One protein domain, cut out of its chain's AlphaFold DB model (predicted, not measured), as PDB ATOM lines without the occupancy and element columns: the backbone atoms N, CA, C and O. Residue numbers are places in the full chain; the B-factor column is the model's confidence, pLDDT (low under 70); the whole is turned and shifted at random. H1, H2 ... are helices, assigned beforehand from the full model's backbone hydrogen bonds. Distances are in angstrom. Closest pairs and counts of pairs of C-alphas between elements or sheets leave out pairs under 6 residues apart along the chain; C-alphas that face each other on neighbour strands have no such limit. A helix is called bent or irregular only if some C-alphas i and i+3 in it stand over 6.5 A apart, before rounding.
ATOM      1  N   PRO A  28       5.750  41.140  42.406       98.44
ATOM      2  CA  PRO A  28       5.802  41.495  43.825       98.44
ATOM      3  C   PRO A  28       6.769  42.642  44.128       98.44
ATOM      4  O   PRO A  28       6.454  43.486  44.964       98.44
ATOM      5  N   ALA A  29       7.918  42.700  43.443       98.50
ATOM      6  CA  ALA A  29       8.864  43.801  43.604       98.50
ATOM      7  C   ALA A  29       8.273  45.121  43.093       98.50
ATOM      8  O   ALA A  29       8.365  46.136  43.780       98.50
ATOM      9  N   MET A  30       7.597  45.094  41.939       98.50
ATOM     10  CA  MET A  30       6.952  46.282  41.383       98.50
ATOM     11  C   MET A  30       5.840  46.799  42.299       98.50
ATOM     12  O   MET A  30       5.815  47.976  42.648       98.50
ATOM     13  N   VAL A  31       4.969  45.901  42.769       98.62
ATOM     14  CA  VAL A  31       3.910  46.217  43.739       98.62
ATOM     15  C   VAL A  31       4.504  46.812  45.019       98.62
ATOM     16  O   VAL A  31       3.989  47.808  45.522       98.62
ATOM     17  N   ALA A  32       5.597  46.242  45.539       98.19
ATOM     18  CA  ALA A  32       6.258  46.754  46.737       98.19
ATOM     19  C   ALA A  32       6.776  48.188  46.547       98.19
ATOM     20  O   ALA A  32       6.567  49.019  47.429       98.19
ATOM     21  N   ARG A  33       7.381  48.498  45.395       98.06
ATOM     22  CA  ARG A  33       7.867  49.851  45.087       98.06
ATOM     23  C   ARG A  33       6.739  50.866  44.895       98.06
ATOM     24  O   ARG A  33       6.853  51.981  45.391       98.06
ATOM     25  N   ILE A  34       5.626  50.476  44.269       98.19
ATOM     26  CA  ILE A  34       4.435  51.341  44.166       98.19
ATOM     27  C   ILE A  34       3.883  51.660  45.565       98.19
ATOM     28  O   ILE A  34       3.584  52.808  45.873       98.19
ATOM     29  N   ILE A  35       3.794  50.663  46.453       97.38
ATOM     30  CA  ILE A  35       3.324  50.865  47.837       97.38
ATOM     31  C   ILE A  35       4.285  51.748  48.641       97.38
ATOM     32  O   ILE A  35       3.836  52.521  49.487       97.38
ATOM     33  N   ALA A  36       5.590  51.633  48.391       97.62
ATOM     34  CA  ALA A  36       6.608  52.468  49.022       97.62
ATOM     35  C   ALA A  36       6.591  53.927  48.525       97.62
ATOM     36  O   ALA A  36       7.189  54.785  49.170       97.62
ATOM     37  N   GLY A  37       5.889  54.217  47.423       96.19
ATOM     38  CA  GLY A  37       5.864  55.536  46.789       96.19
ATOM     39  C   GLY A  37       7.043  55.798  45.849       96.19
ATOM     40  O   GLY A  37       7.245  56.936  45.439       96.19
ATOM     41  N   PRO A  53     -17.704  49.724  41.230       95.94
ATOM     42  CA  PRO A  53     -17.285  48.469  41.847       95.94
ATOM     43  C   PRO A  53     -17.839  48.320  43.268       95.94
ATOM     44  O   PRO A  53     -17.809  49.267  44.055       95.94
ATOM     45  N   ALA A  54     -18.333  47.132  43.614       96.06
ATOM     46  CA  ALA A  54     -18.909  46.871  44.934       96.06
ATOM     47  C   ALA A  54     -17.858  46.575  46.022       96.06
ATOM     48  O   ALA A  54     -18.174  46.606  47.211       96.06
ATOM     49  N   ASN A  55     -16.635  46.216  45.630       97.00
ATOM     50  CA  ASN A  55     -15.539  45.822  46.517       97.00
ATOM     51  C   ASN A  55     -14.195  45.883  45.769       97.00
ATOM     52  O   ASN A  55     -14.173  45.982  44.543       97.00
ATOM     53  N   GLU A  56     -13.081  45.761  46.498       97.81
ATOM     54  CA  GLU A  56     -11.727  45.793  45.919       97.81
ATOM     55  C   GLU A  56     -11.517  44.750  44.817       97.81
ATOM     56  O   GLU A  56     -10.847  45.029  43.829       97.81
ATOM     57  N   LYS A  57     -12.125  43.565  44.942       97.94
ATOM     58  CA  LYS A  57     -12.032  42.518  43.920       97.94
ATOM     59  C   LYS A  57     -12.605  43.001  42.581       97.94
ATOM     60  O   LYS A  57     -11.998  42.777  41.538       97.94
ATOM     61  N   GLU A  58     -13.744  43.688  42.594       98.00
ATOM     62  CA  GLU A  58     -14.310  44.294  41.383       98.00
ATOM     63  C   GLU A  58     -13.490  45.491  40.887       98.00
ATOM     64  O   GLU A  58     -13.350  45.657  39.677       98.00
ATOM     65  N   GLU A  59     -12.909  46.292  41.787       98.19
ATOM     66  CA  GLU A  59     -12.020  47.399  41.402       98.19
ATOM     67  C   GLU A  59     -10.781  46.877  40.663       98.19
ATOM     68  O   GLU A  59     -10.439  47.380  39.596       98.19
ATOM     69  N   VAL A  60     -10.141  45.826  41.183       98.50
ATOM     70  CA  VAL A  60      -9.019  45.161  40.506       98.50
ATOM     71  C   VAL A  60      -9.463  44.570  39.175       98.50
ATOM     72  O   VAL A  60      -8.757  44.710  38.183       98.50
ATOM     73  N   GLY A  61     -10.650  43.959  39.113       98.38
ATOM     74  CA  GLY A  61     -11.205  43.458  37.856       98.38
ATOM     75  C   GLY A  61     -11.345  44.554  36.797       98.38
ATOM     76  O   GLY A  61     -10.986  44.334  35.644       98.38
ATOM     77  N   ALA A  62     -11.820  45.740  37.184       98.25
ATOM     78  CA  ALA A  62     -11.946  46.878  36.278       98.25
ATOM     79  C   ALA A  62     -10.577  47.440  35.864       98.25
ATOM     80  O   ALA A  62     -10.375  47.733  34.690       98.25
ATOM     81  N   CYS A  63      -9.620  47.509  36.796       98.69
ATOM     82  CA  CYS A  63      -8.248  47.920  36.492       98.69
ATOM     83  C   CYS A  63      -7.553  46.961  35.523       98.69
ATOM     84  O   CYS A  63      -6.914  47.385  34.572       98.69
ATOM     85  N   LEU A  64      -7.711  45.650  35.695       98.69
ATOM     86  CA  LEU A  64      -7.137  44.685  34.758       98.69
ATOM     87  C   LEU A  64      -7.828  44.732  33.389       98.69
ATOM     88  O   LEU A  64      -7.171  44.508  32.374       98.69
ATOM     89  N   LEU A  65      -9.128  45.040  33.343       98.50
ATOM     90  CA  LEU A  65      -9.865  45.209  32.092       98.50
ATOM     91  C   LEU A  65      -9.368  46.421  31.295       98.50
ATOM     92  O   LEU A  65      -9.251  46.316  30.076       98.50
ATOM     93  N   ASP A  66      -9.010  47.513  31.974       97.88
ATOM     94  CA  ASP A  66      -8.299  48.649  31.375       97.88
ATOM     95  C   ASP A  66      -7.031  48.180  30.649       97.88
ATOM     96  O   ASP A  66      -6.842  48.444  29.465       97.88
ATOM     97  N   LYS A  67      -6.199  47.373  31.324       98.19
ATOM     98  CA  LYS A  67      -4.930  46.893  30.750       98.19
ATOM     99  C   LYS A  67      -5.134  45.895  29.617       98.19
ATOM    100  O   LYS A  67      -4.336  45.863  28.683       98.19
ATOM    101  N   VAL A  68      -6.214  45.111  29.642       98.19
ATOM    102  CA  VAL A  68      -6.628  44.317  28.473       98.19
ATOM    103  C   VAL A  68      -6.951  45.239  27.295       98.19
ATOM    104  O   VAL A  68      -6.465  44.982  26.196       98.19
ATOM    105  N   GLY A  69      -7.708  46.318  27.520       96.44
ATOM    106  CA  GLY A  69      -8.000  47.334  26.506       96.44
ATOM    107  C   GLY A  69      -6.731  47.964  25.929       96.44
ATOM    108  O   GLY A  69      -6.537  47.929  24.718       96.44
ATOM    109  N   ALA A  70      -5.815  48.415  26.786       96.56
ATOM    110  CA  ALA A  70      -4.539  49.000  26.370       96.56
ATOM    111  C   ALA A  70      -3.698  48.036  25.507       96.56
ATOM    112  O   ALA A  70      -3.116  48.419  24.492       96.56
ATOM    113  N   ILE A  71      -3.658  46.744  25.850       97.62
ATOM    114  CA  ILE A  71      -2.925  45.758  25.042       97.62
ATOM    115  C   ILE A  71      -3.614  45.510  23.696       97.62
ATOM    116  O   ILE A  71      -2.941  45.432  22.670       97.62
ATOM    117  N   VAL A  72      -4.936  45.331  23.697       96.94
ATOM    118  CA  VAL A  72      -5.677  44.849  22.522       96.94
ATOM    119  C   VAL A  72      -6.012  45.974  21.545       96.94
ATOM    120  O   VAL A  72      -6.009  45.746  20.339       96.94
ATOM    121  N   THR A  73      -6.316  47.165  22.048       94.31
ATOM    122  CA  THR A  73      -6.818  48.296  21.256       94.31
ATOM    123  C   THR A  73      -5.764  49.377  21.039       94.31
ATOM    124  O   THR A  73      -5.840  50.087  20.045       94.31
ATOM    125  N   GLU A  74      -4.764  49.489  21.914       94.38
ATOM    126  CA  GLU A  74      -3.751  50.558  21.842       94.38
ATOM    127  C   GLU A  74      -2.344  50.027  21.528       94.38
ATOM    128  O   GLU A  74      -1.376  50.783  21.505       94.38
ATOM    129  N   ASN A  75      -2.218  48.715  21.283       95.19
ATOM    130  CA  ASN A  75      -0.946  48.034  21.043       95.19
ATOM    131  C   ASN A  75       0.102  48.321  22.144       95.19
ATOM    132  O   ASN A  75       1.296  48.476  21.880       95.19
ATOM    133  N   GLY A  76      -0.340  48.391  23.406       96.81
ATOM    134  CA  GLY A  76       0.483  48.880  24.516       96.81
ATOM    135  C   GLY A  76       1.765  48.095  24.793       96.81
ATOM    136  O   GLY A  76       2.720  48.645  25.330       96.81
ATOM    137  N   VAL A  77       1.830  46.826  24.377       97.50
ATOM    138  CA  VAL A  77       3.064  46.030  24.468       97.50
ATOM    139  C   VAL A  77       4.166  46.573  23.554       97.50
ATOM    140  O   VAL A  77       5.331  46.490  23.920       97.50
ATOM    141  N   GLU A  78       3.819  47.122  22.391       95.75
ATOM    142  CA  GLU A  78       4.783  47.725  21.464       95.75
ATOM    143  C   GLU A  78       5.039  49.199  21.807       95.75
ATOM    144  O   GLU A  78       6.165  49.678  21.716       95.75
ATOM    145  N   GLN A  79       3.988  49.923  22.204       95.56
ATOM    146  CA  GLN A  79       4.031  51.383  22.322       95.56
ATOM    147  C   GLN A  79       4.552  51.885  23.678       95.56
ATOM    148  O   GLN A  79       5.230  52.908  23.726       95.56
ATOM    149  N   PHE A  80       4.230  51.195  24.775       96.38
ATOM    150  CA  PHE A  80       4.474  51.678  26.143       96.38
ATOM    151  C   PHE A  80       4.673  50.515  27.127       96.38
ATOM    152  O   PHE A  80       4.060  50.423  28.190       96.38
ATOM    153  N   LEU A  81       5.531  49.557  26.754       97.50
ATOM    154  CA  LEU A  81       5.723  48.317  27.512       97.50
ATOM    155  C   LEU A  81       6.100  48.548  28.979       97.50
ATOM    156  O   LEU A  81       5.660  47.805  29.857       97.50
ATOM    157  N   ASN A  82       6.944  49.544  29.245       97.44
ATOM    158  CA  ASN A  82       7.404  49.829  30.596       97.44
ATOM    159  C   ASN A  82       6.246  50.306  31.479       97.44
ATOM    160  O   ASN A  82       6.024  49.760  32.560       97.44
ATOM    161  N   GLU A  83       5.472  51.257  30.974       97.00
ATOM    162  CA  GLU A  83       4.317  51.856  31.630       97.00
ATOM    163  C   GLU A  83       3.239  50.791  31.837       97.00
ATOM    164  O   GLU A  83       2.748  50.621  32.947       97.00
ATOM    165  N   LEU A  84       2.975  49.958  30.823       98.19
ATOM    166  CA  LEU A  84       2.041  48.837  30.916       98.19
ATOM    167  C   LEU A  84       2.401  47.861  32.052       98.19
ATOM    168  O   LEU A  84       1.508  47.321  32.708       98.19
ATOM    169  N   GLN A  85       3.693  47.614  32.309       98.25
ATOM    170  CA  GLN A  85       4.117  46.791  33.445       98.25
ATOM    171  C   GLN A  85       3.829  47.475  34.784       98.25
ATOM    172  O   GLN A  85       3.271  46.834  35.679       98.25
ATOM    173  N   VAL A  86       4.187  48.755  34.927       98.38
ATOM    174  CA  VAL A  86       3.893  49.543  36.138       98.38
ATOM    175  C   VAL A  86       2.392  49.538  36.417       98.38
ATOM    176  O   VAL A  86       1.962  49.209  37.519       98.38
ATOM    177  N   ASP A  87       1.598  49.789  35.389       98.25
ATOM    178  CA  ASP A  87       0.145  49.835  35.405       98.25
ATOM    179  C   ASP A  87      -0.501  48.492  35.775       98.25
ATOM    180  O   ASP A  87      -1.406  48.432  36.611       98.25
ATOM    181  N   ALA A  88      -0.019  47.387  35.198       98.56
ATOM    182  CA  ALA A  88      -0.481  46.051  35.565       98.56
ATOM    183  C   ALA A  88      -0.163  45.734  37.037       98.56
ATOM    184  O   ALA A  88      -0.983  45.134  37.734       98.56
ATOM    185  N   ALA A  89       1.003  46.160  37.534       98.62
ATOM    186  CA  ALA A  89       1.353  46.024  38.944       98.62
ATOM    187  C   ALA A  89       0.513  46.932  39.850       98.62
ATOM    188  O   ALA A  89       0.103  46.496  40.928       98.62
ATOM    189  N   ALA A  90       0.200  48.153  39.408       98.56
ATOM    190  CA  ALA A  90      -0.650  49.088  40.132       98.56
ATOM    191  C   ALA A  90      -2.019  48.464  40.435       98.56
ATOM    192  O   ALA A  90      -2.490  48.559  41.571       98.56
ATOM    193  N   CYS A  91      -2.595  47.707  39.490       98.69
ATOM    194  CA  CYS A  91      -3.837  46.959  39.706       98.69
ATOM    195  C   CYS A  91      -3.781  45.978  40.892       98.69
ATOM    196  O   CYS A  91      -4.810  45.731  41.511       98.69
ATOM    197  N   CYS A  92      -2.602  45.465  41.264       98.69
ATOM    198  CA  CYS A  92      -2.423  44.566  42.411       98.69
ATOM    199  C   CYS A  92      -2.051  45.267  43.725       98.69
ATOM    200  O   CYS A  92      -1.673  44.609  44.699       98.69
ATOM    201  N   THR A  93      -2.157  46.596  43.800       98.38
ATOM    202  CA  THR A  93      -2.017  47.314  45.079       98.38
ATOM    203  C   THR A  93      -3.195  47.044  46.028       98.38
ATOM    204  O   THR A  93      -3.003  47.082  47.249       98.38
ATOM    205  N   LYS A  94      -4.357  46.673  45.466       96.62
ATOM    206  CA  LYS A  94      -5.579  46.168  46.124       96.62
ATOM    207  C   LYS A  94      -5.802  44.686  45.803       96.62
ATOM    208  O   LYS A  94      -5.156  44.177  44.891       96.62
ATOM    209  N   ASP A  95      -6.667  43.987  46.556       95.50
ATOM    210  CA  ASP A  95      -6.894  42.526  46.401       95.50
ATOM    211  C   ASP A  95      -5.568  41.744  46.245       95.50
ATOM    212  O   ASP A  95      -5.399  40.861  45.402       95.50
ATOM    213  N   ARG A  96      -4.546  42.170  47.000       95.88
ATOM    214  CA  ARG A  96      -3.141  41.984  46.607       95.88
ATOM    215  C   ARG A  96      -2.762  40.526  46.413       95.88
ATOM    216  O   ARG A  96      -2.108  40.186  45.436       95.88
ATOM    217  N   GLN A  97      -3.125  39.679  47.370       97.50
ATOM    218  CA  GLN A  97      -2.717  38.278  47.366       97.50
ATOM    219  C   GLN A  97      -3.283  37.536  46.150       97.50
ATOM    220  O   GLN A  97      -2.530  36.852  45.452       97.50
ATOM    221  N   ASP A  98      -4.574  37.708  45.875       98.06
ATOM    222  CA  ASP A  98      -5.241  37.039  44.762       98.06
ATOM    223  C   ASP A  98      -4.839  37.666  43.421       98.06
ATOM    224  O   ASP A  98      -4.551  36.940  42.471       98.06
ATOM    225  N   CYS A  99      -4.713  38.995  43.345       98.69
ATOM    226  CA  CYS A  99      -4.248  39.678  42.135       98.69
ATOM    227  C   CYS A  99      -2.828  39.251  41.750       98.69
ATOM    228  O   CYS A  99      -2.590  38.834  40.616       98.69
ATOM    229  N   VAL A 100      -1.885  39.284  42.704       98.56
ATOM    230  CA  VAL A 100      -0.496  38.875  42.456       98.56
ATOM    231  C   VAL A 100      -0.444  37.431  41.980       98.56
ATOM    232  O   VAL A 100       0.248  37.130  41.006       98.56
ATOM    233  N   LYS A 101      -1.193  36.535  42.627       98.44
ATOM    234  CA  LYS A 101      -1.269  35.131  42.221       98.44
ATOM    235  C   LYS A 101      -1.755  34.980  40.777       98.44
ATOM    236  O   LYS A 101      -1.156  34.217  40.021       98.44
ATOM    237  N   ASP A 102      -2.802  35.707  40.400       98.44
ATOM    238  CA  ASP A 102      -3.446  35.562  39.097       98.44
ATOM    239  C   ASP A 102      -2.609  36.145  37.948       98.44
ATOM    240  O   ASP A 102      -2.562  35.554  36.867       98.44
ATOM    241  N   ILE A 103      -1.913  37.270  38.165       98.56
ATOM    242  CA  ILE A 103      -1.232  37.995  37.077       98.56
ATOM    243  C   ILE A 103       0.304  37.898  37.098       98.56
ATOM    244  O   ILE A 103       0.968  38.454  36.222       98.56
ATOM    245  N   THR A 104       0.902  37.139  38.026       98.75
ATOM    246  CA  THR A 104       2.365  36.914  38.043       98.75
ATOM    247  C   THR A 104       2.876  36.363  36.707       98.75
ATOM    248  O   THR A 104       3.892  36.831  36.192       98.75
ATOM    249  N   LYS A 105       2.170  35.390  36.111       98.69
ATOM    250  CA  LYS A 105       2.567  34.797  34.822       98.69
ATOM    251  C   LYS A 105       2.515  35.809  33.660       98.69
ATOM    252  O   LYS A 105       3.539  35.943  32.990       98.69
ATOM    253  N   PRO A 106       1.406  36.531  33.395       98.62
ATOM    254  CA  PRO A 106       1.395  37.549  32.342       98.62
ATOM    255  C   PRO A 106       2.396  38.689  32.584       98.62
ATOM    256  O   PRO A 106       3.029  39.133  31.631       98.62
ATOM    257  N   TYR A 107       2.633  39.106  33.833       98.88
ATOM    258  CA  TYR A 107       3.671  40.100  34.141       98.88
ATOM    259  C   TYR A 107       5.084  39.611  33.775       98.88
ATOM    260  O   TYR A 107       5.894  40.354  33.215       98.88
ATOM    261  N   ALA A 108       5.395  38.344  34.069       98.81
ATOM    262  CA  ALA A 108       6.673  37.747  33.693       98.81
ATOM    263  C   ALA A 108       6.852  37.693  32.166       98.81
ATOM    264  O   ALA A 108       7.951  37.924  31.673       98.81
ATOM    265  N   LEU A 109       5.777  37.455  31.407       98.75
ATOM    266  CA  LEU A 109       5.818  37.514  29.944       98.75
ATOM    267  C   LEU A 109       6.118  38.928  29.426       98.75
ATOM    268  O   LEU A 109       6.967  39.064  28.551       98.75
ATOM    269  N   LEU A 110       5.502  39.971  29.999       98.75
ATOM    270  CA  LEU A 110       5.852  41.365  29.680       98.75
ATOM    271  C   LEU A 110       7.334  41.650  29.961       98.75
ATOM    272  O   LEU A 110       8.033  42.227  29.130       98.75
ATOM    273  N   THR A 111       7.843  41.159  31.095       98.62
ATOM    274  CA  THR A 111       9.266  41.279  31.443       98.62
ATOM    275  C   THR A 111      10.162  40.582  30.419       98.62
ATOM    276  O   THR A 111      11.172  41.154  30.013       98.62
ATOM    277  N   SER A 112       9.798  39.377  29.972       98.50
ATOM    278  CA  SER A 112      10.548  38.642  28.948       98.50
ATOM    279  C   SER A 112      10.580  39.376  27.610       98.50
ATOM    280  O   SER A 112      11.628  39.387  26.971       98.50
ATOM    281  N   ILE A 113       9.480  40.017  27.199       98.31
ATOM    282  CA  ILE A 113       9.452  40.855  25.988       98.31
ATOM    283  C   ILE A 113      10.435  42.016  26.145       98.31
ATOM    284  O   ILE A 113      11.316  42.194  25.310       98.31
ATOM    285  N   ARG A 114      10.365  42.747  27.264       97.06
ATOM    286  CA  ARG A 114      11.254  43.885  27.536       97.06
ATOM    287  C   ARG A 114      12.734  43.496  27.559       97.06
ATOM    288  O   ARG A 114      13.593  44.279  27.167       97.06
ATOM    289  N   GLN A 115      13.042  42.291  28.032       97.06
ATOM    290  CA  GLN A 115      14.398  41.736  28.049       97.06
ATOM    291  C   GLN A 115      14.827  41.128  26.704       97.06
ATOM    292  O   GLN A 115      15.918  40.573  26.617       97.06
ATOM    293  N   ASN A 116      14.002  41.224  25.656       96.75
ATOM    294  CA  ASN A 116      14.218  40.601  24.346       96.75
ATOM    295  C   ASN A 116      14.370  39.068  24.409       96.75
ATOM    296  O   ASN A 116      15.012  38.453  23.560       96.75
ATOM    297  N   HIS A 117      13.774  38.437  25.421       98.06
ATOM    298  CA  HIS A 117      13.709  36.983  25.578       98.06
ATOM    299  C   HIS A 117      12.427  36.380  24.983       98.06
ATOM    300  O   HIS A 117      12.293  35.158  24.920       98.06
ATOM    301  N   ALA A 118      11.475  37.218  24.570       97.62
ATOM    302  CA  ALA A 118      10.234  36.811  23.930       97.62
ATOM    303  C   ALA A 118       9.831  37.817  22.846       97.62
ATOM    304  O   ALA A 118      10.065  39.015  22.981       97.62
ATOM    305  N   ASP A 119       9.203  37.323  21.781       97.12
ATOM    306  CA  ASP A 119       8.676  38.151  20.699       97.12
ATOM    307  C   ASP A 119       7.336  38.785  21.112       97.12
ATOM    308  O   ASP A 119       6.416  38.088  21.556       97.12
ATOM    309  N   ALA A 120       7.227  40.108  20.965       96.44
ATOM    310  CA  ALA A 120       6.044  40.870  21.356       96.44
ATOM    311  C   ALA A 120       4.790  40.387  20.617       96.44
ATOM    312  O   ALA A 120       3.766  40.112  21.244       96.44
ATOM    313  N   LYS A 121       4.885  40.186  19.298       94.88
ATOM    314  CA  LYS A 121       3.751  39.840  18.430       94.88
ATOM    315  C   LYS A 121       3.078  38.523  18.819       94.88
ATOM    316  O   LYS A 121       1.854  38.410  18.787       94.88
ATOM    317  N   THR A 122       3.866  37.522  19.192       96.12
ATOM    318  CA  THR A 122       3.376  36.195  19.597       96.12
ATOM    319  C   THR A 122       3.036  36.102  21.084       96.12
ATOM    320  O   THR A 122       2.225  35.261  21.477       96.12
ATOM    321  N   THR A 123       3.616  36.967  21.920       98.06
ATOM    322  CA  THR A 123       3.454  36.907  23.380       98.06
ATOM    323  C   THR A 123       2.331  37.812  23.888       98.06
ATOM    324  O   THR A 123       1.577  37.410  24.774       98.06
ATOM    325  N   ALA A 124       2.155  38.997  23.302       98.12
ATOM    326  CA  ALA A 124       1.128  39.966  23.675       98.12
ATOM    327  C   ALA A 124      -0.311  39.397  23.725       98.12
ATOM    328  O   ALA A 124      -0.983  39.616  24.738       98.12
ATOM    329  N   PRO A 125      -0.804  38.603  22.743       98.19
ATOM    330  CA  PRO A 125      -2.147  38.024  22.846       98.19
ATOM    331  C   PRO A 125      -2.284  37.047  24.022       98.19
ATOM    332  O   PRO A 125      -3.347  36.972  24.640       98.19
ATOM    333  N   LYS A 126      -1.209  36.342  24.396       98.50
ATOM    334  CA  LYS A 126      -1.204  35.456  25.569       98.50
ATOM    335  C   LYS A 126      -1.295  36.258  26.864       98.50
ATOM    336  O   LYS A 126      -2.037  35.866  27.762       98.50
ATOM    337  N   VAL A 127      -0.579  37.382  26.948       98.69
ATOM    338  CA  VAL A 127      -0.658  38.307  28.090       98.69
ATOM    339  C   VAL A 127      -2.086  38.822  28.248       98.69
ATOM    340  O   VAL A 127      -2.675  38.635  29.312       98.69
ATOM    341  N   ALA A 128      -2.670  39.388  27.190       98.62
ATOM    342  CA  ALA A 128      -4.038  39.899  27.221       98.62
ATOM    343  C   ALA A 128      -5.058  38.812  27.588       98.62
ATOM    344  O   ALA A 128      -5.927  39.045  28.424       98.62
ATOM    345  N   ALA A 129      -4.924  37.599  27.041       98.56
ATOM    346  CA  ALA A 129      -5.798  36.482  27.390       98.56
ATOM    347  C   ALA A 129      -5.682  36.084  28.870       98.56
ATOM    348  O   ALA A 129      -6.699  35.847  29.519       98.56
ATOM    349  N   MET A 130      -4.469  36.025  29.429       98.75
ATOM    350  CA  MET A 130      -4.266  35.713  30.849       98.75
ATOM    351  C   MET A 130      -4.824  36.810  31.765       98.75
ATOM    352  O   MET A 130      -5.484  36.489  32.753       98.75
ATOM    353  N   LEU A 131      -4.624  38.087  31.423       98.75
ATOM    354  CA  LEU A 131      -5.230  39.200  32.158       98.75
ATOM    355  C   LEU A 131      -6.760  39.146  32.079       98.75
ATOM    356  O   LEU A 131      -7.428  39.260  33.102       98.75
ATOM    357  N   LEU A 132      -7.326  38.856  30.906       98.62
ATOM    358  CA  LEU A 132      -8.767  38.684  30.737       98.62
ATOM    359  C   LEU A 132      -9.321  37.531  31.592       98.62
ATOM    360  O   LEU A 132     -10.406  37.652  32.151       98.62
ATOM    361  N   ARG A 133      -8.582  36.428  31.772       98.50
ATOM    362  CA  ARG A 133      -8.988  35.354  32.701       98.50
ATOM    363  C   ARG A 133      -9.045  35.851  34.151       98.50
ATOM    364  O   ARG A 133      -9.965  35.477  34.877       98.50
ATOM    365  N   ALA A 134      -8.106  36.705  34.556       98.50
ATOM    366  CA  ALA A 134      -8.116  37.344  35.873       98.50
ATOM    367  C   ALA A 134      -9.246  38.383  36.022       98.50
ATOM    368  O   ALA A 134      -9.768  38.564  37.121       98.50
ATOM    369  N   VAL A 135      -9.662  39.032  34.929       98.50
ATOM    370  CA  VAL A 135     -10.859  39.887  34.886       98.50
ATOM    371  C   VAL A 135     -12.124  39.048  35.064       98.50
ATOM    372  O   VAL A 135     -12.954  39.362  35.913       98.50
ATOM    373  N   GLU A 136     -12.272  37.956  34.314       98.19
ATOM    374  CA  GLU A 136     -13.465  37.096  34.339       98.19
ATOM    375  C   GLU A 136     -13.673  36.371  35.681       98.19
ATOM    376  O   GLU A 136     -14.794  35.985  36.008       98.19
ATOM    377  N   SER A 137     -12.625  36.204  36.497       97.81
ATOM    378  CA  SER A 137     -12.758  35.691  37.872       97.81
ATOM    379  C   SER A 137     -13.265  36.746  38.872       97.81
ATOM    380  O   SER A 137     -13.667  36.408  39.998       97.81
ATOM    381  N   ARG A 138     -13.248  38.024  38.468       98.19
ATOM    382  CA  ARG A 138     -13.590  39.203  39.278       98.19
ATOM    383  C   ARG A 138     -14.898  39.860  38.863       98.19
ATOM    384  O   ARG A 138     -15.645  40.307  39.728       98.19
ATOM    385  N   LEU A 139     -15.186  39.883  37.568       97.75
ATOM    386  CA  LEU A 139     -16.329  40.560  36.975       97.75
ATOM    387  C   LEU A 139     -17.142  39.598  36.109       97.75
ATOM    388  O   LEU A 139     -16.594  38.769  35.390       97.75
ATOM    389  N   GLY A 140     -18.463  39.756  36.145       97.44
ATOM    390  CA  GLY A 140     -19.354  39.206  35.126       97.44
ATOM    391  C   GLY A 140     -19.473  40.174  33.949       97.44
ATOM    392  O   GLY A 140     -19.462  41.393  34.144       97.44
ATOM    393  N   SER A 141     -19.613  39.655  32.727       97.12
ATOM    394  CA  SER A 141     -19.788  40.489  31.525       97.12
ATOM    395  C   SER A 141     -21.052  41.356  31.588       97.12
ATOM    396  O   SER A 141     -21.109  42.423  30.981       97.12
ATOM    397  N   ASP A 142     -22.051  40.942  32.367       97.00
ATOM    398  CA  ASP A 142     -23.282  41.678  32.638       97.00
ATOM    399  C   ASP A 142     -23.050  42.976  33.428       97.00
ATOM    400  O   ASP A 142     -23.849  43.905  33.289       97.00
ATOM    401  N   LYS A 143     -21.942  43.090  34.172       96.56
ATOM    402  CA  LYS A 143     -21.546  44.309  34.901       96.56
ATOM    403  C   LYS A 143     -20.751  45.305  34.059       96.56
ATOM    404  O   LYS A 143     -20.615  46.460  34.459       96.56
ATOM    405  N   VAL A 144     -20.245  44.880  32.905       97.50
ATOM    406  CA  VAL A 144     -19.344  45.664  32.052       97.50
ATOM    407  C   VAL A 144     -20.125  46.358  30.938       97.50
ATOM    408  O   VAL A 144     -21.073  45.806  30.374       97.50
ATOM    409  N   ASN A 145     -19.739  47.590  30.621       95.44
ATOM    410  CA  ASN A 145     -20.300  48.374  29.531       95.44
ATOM    411  C   ASN A 145     -20.058  47.682  28.175       95.44
ATOM    412  O   ASN A 145     -19.024  47.032  27.990       95.44
ATOM    413  N   PRO A 146     -20.965  47.843  27.190       93.12
ATOM    414  CA  PRO A 146     -20.839  47.187  25.883       93.12
ATOM    415  C   PRO A 146     -19.506  47.438  25.167       93.12
ATOM    416  O   PRO A 146     -19.034  46.579  24.424       93.12
ATOM    417  N   SER A 147     -18.874  48.589  25.427       89.62
ATOM    418  CA  SER A 147     -17.568  48.947  24.872       89.62
ATOM    419  C   SER A 147     -16.463  47.952  25.227       89.62
ATOM    420  O   SER A 147     -15.542  47.813  24.438       89.62
ATOM    421  N   HIS A 148     -16.559  47.228  26.348       93.56
ATOM    422  CA  HIS A 148     -15.515  46.302  26.822       93.56
ATOM    423  C   HIS A 148     -16.043  44.891  27.120       93.56
ATOM    424  O   HIS A 148     -15.273  43.932  27.158       93.56
ATOM    425  N   SER A 149     -17.360  44.705  27.267       95.38
ATOM    426  CA  SER A 149     -17.940  43.379  27.525       95.38
ATOM    427  C   SER A 149     -17.689  42.389  26.380       95.38
ATOM    428  O   SER A 149     -17.752  41.182  26.585       95.38
ATOM    429  N   HIS A 150     -17.386  42.883  25.177       93.81
ATOM    430  CA  HIS A 150     -17.070  42.073  24.002       93.81
ATOM    431  C   HIS A 150     -15.746  41.293  24.122       93.81
ATOM    432  O   HIS A 150     -15.519  40.382  23.324       93.81
ATOM    433  N   PHE A 151     -14.878  41.620  25.089       95.88
ATOM    434  CA  PHE A 151     -13.683  40.825  25.383       95.88
ATOM    435  C   PHE A 151     -14.028  39.480  26.035       95.88
ATOM    436  O   PHE A 151     -13.358  38.479  25.787       95.88
ATOM    437  N   PHE A 152     -15.090  39.435  26.842       97.44
ATOM    438  CA  PHE A 152     -15.410  38.297  27.699       97.44
ATOM    439  C   PHE A 152     -15.687  37.019  26.899       97.44
ATOM    440  O   PHE A 152     -16.370  37.016  25.876       97.44
ATOM    441  N   GLY A 153     -15.167  35.903  27.401       96.19
ATOM    442  CA  GLY A 153     -15.292  34.572  26.816       96.19
ATOM    443  C   GLY A 153     -14.324  34.290  25.665       96.19
ATOM    444  O   GLY A 153     -14.286  33.150  25.187       96.19
ATOM    445  N   LYS A 154     -13.531  35.276  25.228       95.94
ATOM    446  CA  LYS A 154     -12.518  35.102  24.181       95.94
ATOM    447  C   LYS A 154     -11.266  34.406  24.719       95.94
ATOM    448  O   LYS A 154     -11.010  34.365  25.923       95.94
ATOM    449  N   CYS A 155     -10.504  33.824  23.791       95.31
ATOM    450  CA  CYS A 155      -9.236  33.140  24.055       95.31
ATOM    451  C   CYS A 155      -9.291  32.122  25.205       95.31
ATOM    452  O   CYS A 155      -8.495  32.163  26.142       95.31
ATOM    453  N   LYS A 156     -10.247  31.183  25.119       93.06
ATOM    454  CA  LYS A 156     -10.315  30.014  26.017       93.06
ATOM    455  C   LYS A 156      -9.060  29.146  25.916       93.06
ATOM    456  O   LYS A 156      -8.607  28.608  26.919       93.06
ATOM    457  N   ASP A 157      -8.516  29.035  24.708       95.56
ATOM    458  CA  ASP A 157      -7.185  28.500  24.463       95.56
ATOM    459  C   ASP A 157      -6.192  29.666  24.403       95.56
ATOM    460  O   ASP A 157      -6.163  30.428  23.435       95.56
ATOM    461  N   ILE A 158      -5.426  29.836  25.480       95.31
ATOM    462  CA  ILE A 158      -4.453  30.924  25.620       95.31
ATOM    463  C   ILE A 158      -3.289  30.743  24.643       95.31
ATOM    464  O   ILE A 158      -2.777  31.729  24.121       95.31
ATOM    465  N   GLU A 159      -2.868  29.504  24.377       94.94
ATOM    466  CA  GLU A 159      -1.660  29.246  23.587       94.94
ATOM    467  C   GLU A 159      -1.865  29.559  22.105       94.94
ATOM    468  O   GLU A 159      -0.933  30.022  21.450       94.94
ATOM    469  N   ASN A 160      -3.096  29.380  21.617       94.31
ATOM    470  CA  ASN A 160      -3.502  29.687  20.246       94.31
ATOM    471  C   ASN A 160      -4.260  31.024  20.120       94.31
ATOM    472  O   ASN A 160      -4.865  31.304  19.082       94.31
ATOM    473  N   CYS A 161      -4.258  31.853  21.167       95.88
ATOM    474  CA  CYS A 161      -4.897  33.164  21.139       95.88
ATOM    475  C   CYS A 161      -4.163  34.123  20.191       95.88
ATOM    476  O   CYS A 161      -2.935  34.169  20.147       95.88
ATOM    477  N   THR A 162      -4.926  34.944  19.470       96.56
ATOM    478  CA  THR A 162      -4.404  35.993  18.587       96.56
ATOM    479  C   THR A 162      -5.052  37.334  18.920       96.56
ATOM    480  O   THR A 162      -6.159  37.379  19.461       96.56
ATOM    481  N   MET A 163      -4.393  38.443  18.573       96.00
ATOM    482  CA  MET A 163      -4.964  39.781  18.782       96.00
ATOM    483  C   MET A 163      -6.312  39.980  18.063       96.00
ATOM    484  O   MET A 163      -7.256  40.445  18.707       96.00
ATOM    485  N   PRO A 164      -6.498  39.537  16.801       95.06
ATOM    486  CA  PRO A 164      -7.815  39.578  16.160       95.06
ATOM    487  C   PRO A 164      -8.882  38.764  16.902       95.06
ATOM    488  O   PRO A 164     -10.029  39.195  16.995       95.06
ATOM    489  N   ALA A 165      -8.524  37.612  17.488       94.81
ATOM    490  CA  ALA A 165      -9.465  36.830  18.291       94.81
ATOM    491  C   ALA A 165      -9.915  37.584  19.553       94.81
ATOM    492  O   ALA A 165     -11.058  37.418  19.978       94.81
ATOM    493  N   LEU A 166      -9.052  38.439  20.118       93.69
ATOM    494  CA  LEU A 166      -9.375  39.345  21.225       93.69
ATOM    495  C   LEU A 166     -10.183  40.570  20.777       93.69
ATOM    496  O   LEU A 166     -10.955  41.100  21.568       93.69
ATOM    497  N   GLY A 167     -10.156  40.926  19.494       90.25
ATOM    498  CA  GLY A 167     -10.902  42.056  18.930       90.25
ATOM    499  C   GLY A 167     -10.037  43.244  18.513       90.25
ATOM    500  O   GLY A 167     -10.598  44.303  18.258       90.25
TER     501      GLY A 167
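Overview. This is residues 28 to 37 and 53 to 167 of the 173 residues of the protein "Hypothetical protein" of Symbiodinium natans (UniProt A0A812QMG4). Four helices, H2, H4, H5 and H6, stand side by side as an up-and-down bundle, each running against the one before it in the chain. H1 crosses H4 nearly at right angles on one side of the bundle, and on the opposite side, beyond H6, lie the short helix H8 and the long link from H7 that leads to it. The printed part has 125 residues with eight named helices, H1 to H8 in chain order, and no named strand; its class is all helix. The whole is compact, with a radius of gyration of the C-alphas of 13.5 A, and it spans 39 by 37 by 21 A.

Arrangement. H1, residues 28 to 36, touches H4, residues 81 to 93, about perpendicular at 74 degrees; their closest C-alphas, those of Val 31 and Ala 89, are 5.4 A apart. H2, residues 56 to 73, touches H4 at a shallow tilt of 13 degrees, opposite ways, with the C-alphas of Cys 63 and Cys 91 closest at 5.5 A. H3, residues 76 to 79, is joined to H2 and to H4 by tight links. H4 and H5, residues 96 to 114, form a helical hairpin at a shallow tilt of 8 degrees, opposite ways; the C-alphas of Cys 92 and Cys 99 come closest, at 5.2 A. H5 and H6, residues 120 to 136, form a second helical hairpin at 9 degrees, with the C-alphas of Pro 106 and Val 127 closest at 4.8 A. H6 also touches H2 at a shallow tilt of 27 degrees, opposite ways; here the closest C-alphas, those of Gly 61 and Val 135, are 4.7 A apart. H4 and H6 are apart. H6 is the hub, touching four helices: H2, H5, H3 and H8. It only just touches H3, with 3 pairs of C-alphas within 8 A, and does so with residues 120 to 124 alone; the closest are those of Val 77 and Ala 124, at 6.4 A. H7, residues 146 to 149, is near H2, with the C-alphas of Gly 69 and His 148 closest at 7.6 A. H8, residues 163 to 166, touches H6, whose residues 124 to 129 alone take part; the C-alphas of Pro 125 and Met 163 are closest, at 5.2 A. In H1 and H2 every O i to N i+4 pair is within hydrogen-bond range; in H4 it is 7 of 9, in H5 13 of 15 and in H6 11 of 13, while H3, H7 and H8 are too short for such a pair.

Along the chain. H1 begins at C-alpha 28, at (5.802, 41.495, 43.825), and is 12.2 A long from first to last C-alpha. H2 is 25.3 A long and starts at C-alpha 56, at (-11.727, 45.793, 45.919). H4 is 19.2 A long. H5, the longest helix by residues, is 24.0 A from end to end; it has a kink of 54 degrees near residue 103 and is irregular, with C-alphas 102 and 105 lying 7.4 A apart. H6, 23.7 A long, is only just irregular: C-alphas 122 and 125 are 6.7 A apart. H3, H7 and H8 have four residues each and measure 4.9 A, 5.1 A and 5.1 A. H8 ends at C-alpha 166, at (-9.375, 39.345, 21.225).

Size, cuts and confidence. The two C-alphas farthest apart, those of Ala 54 and Asn 116, are 39.5 A from each other. Residues 38 to 52 are cut out, and C-alphas 37 and 53 are 24.7 A apart across the cut. The link from H7 to H8, residues 150 to 162, is long. The mean pLDDT of the printed part is 97.2, and no printed residue is under 70.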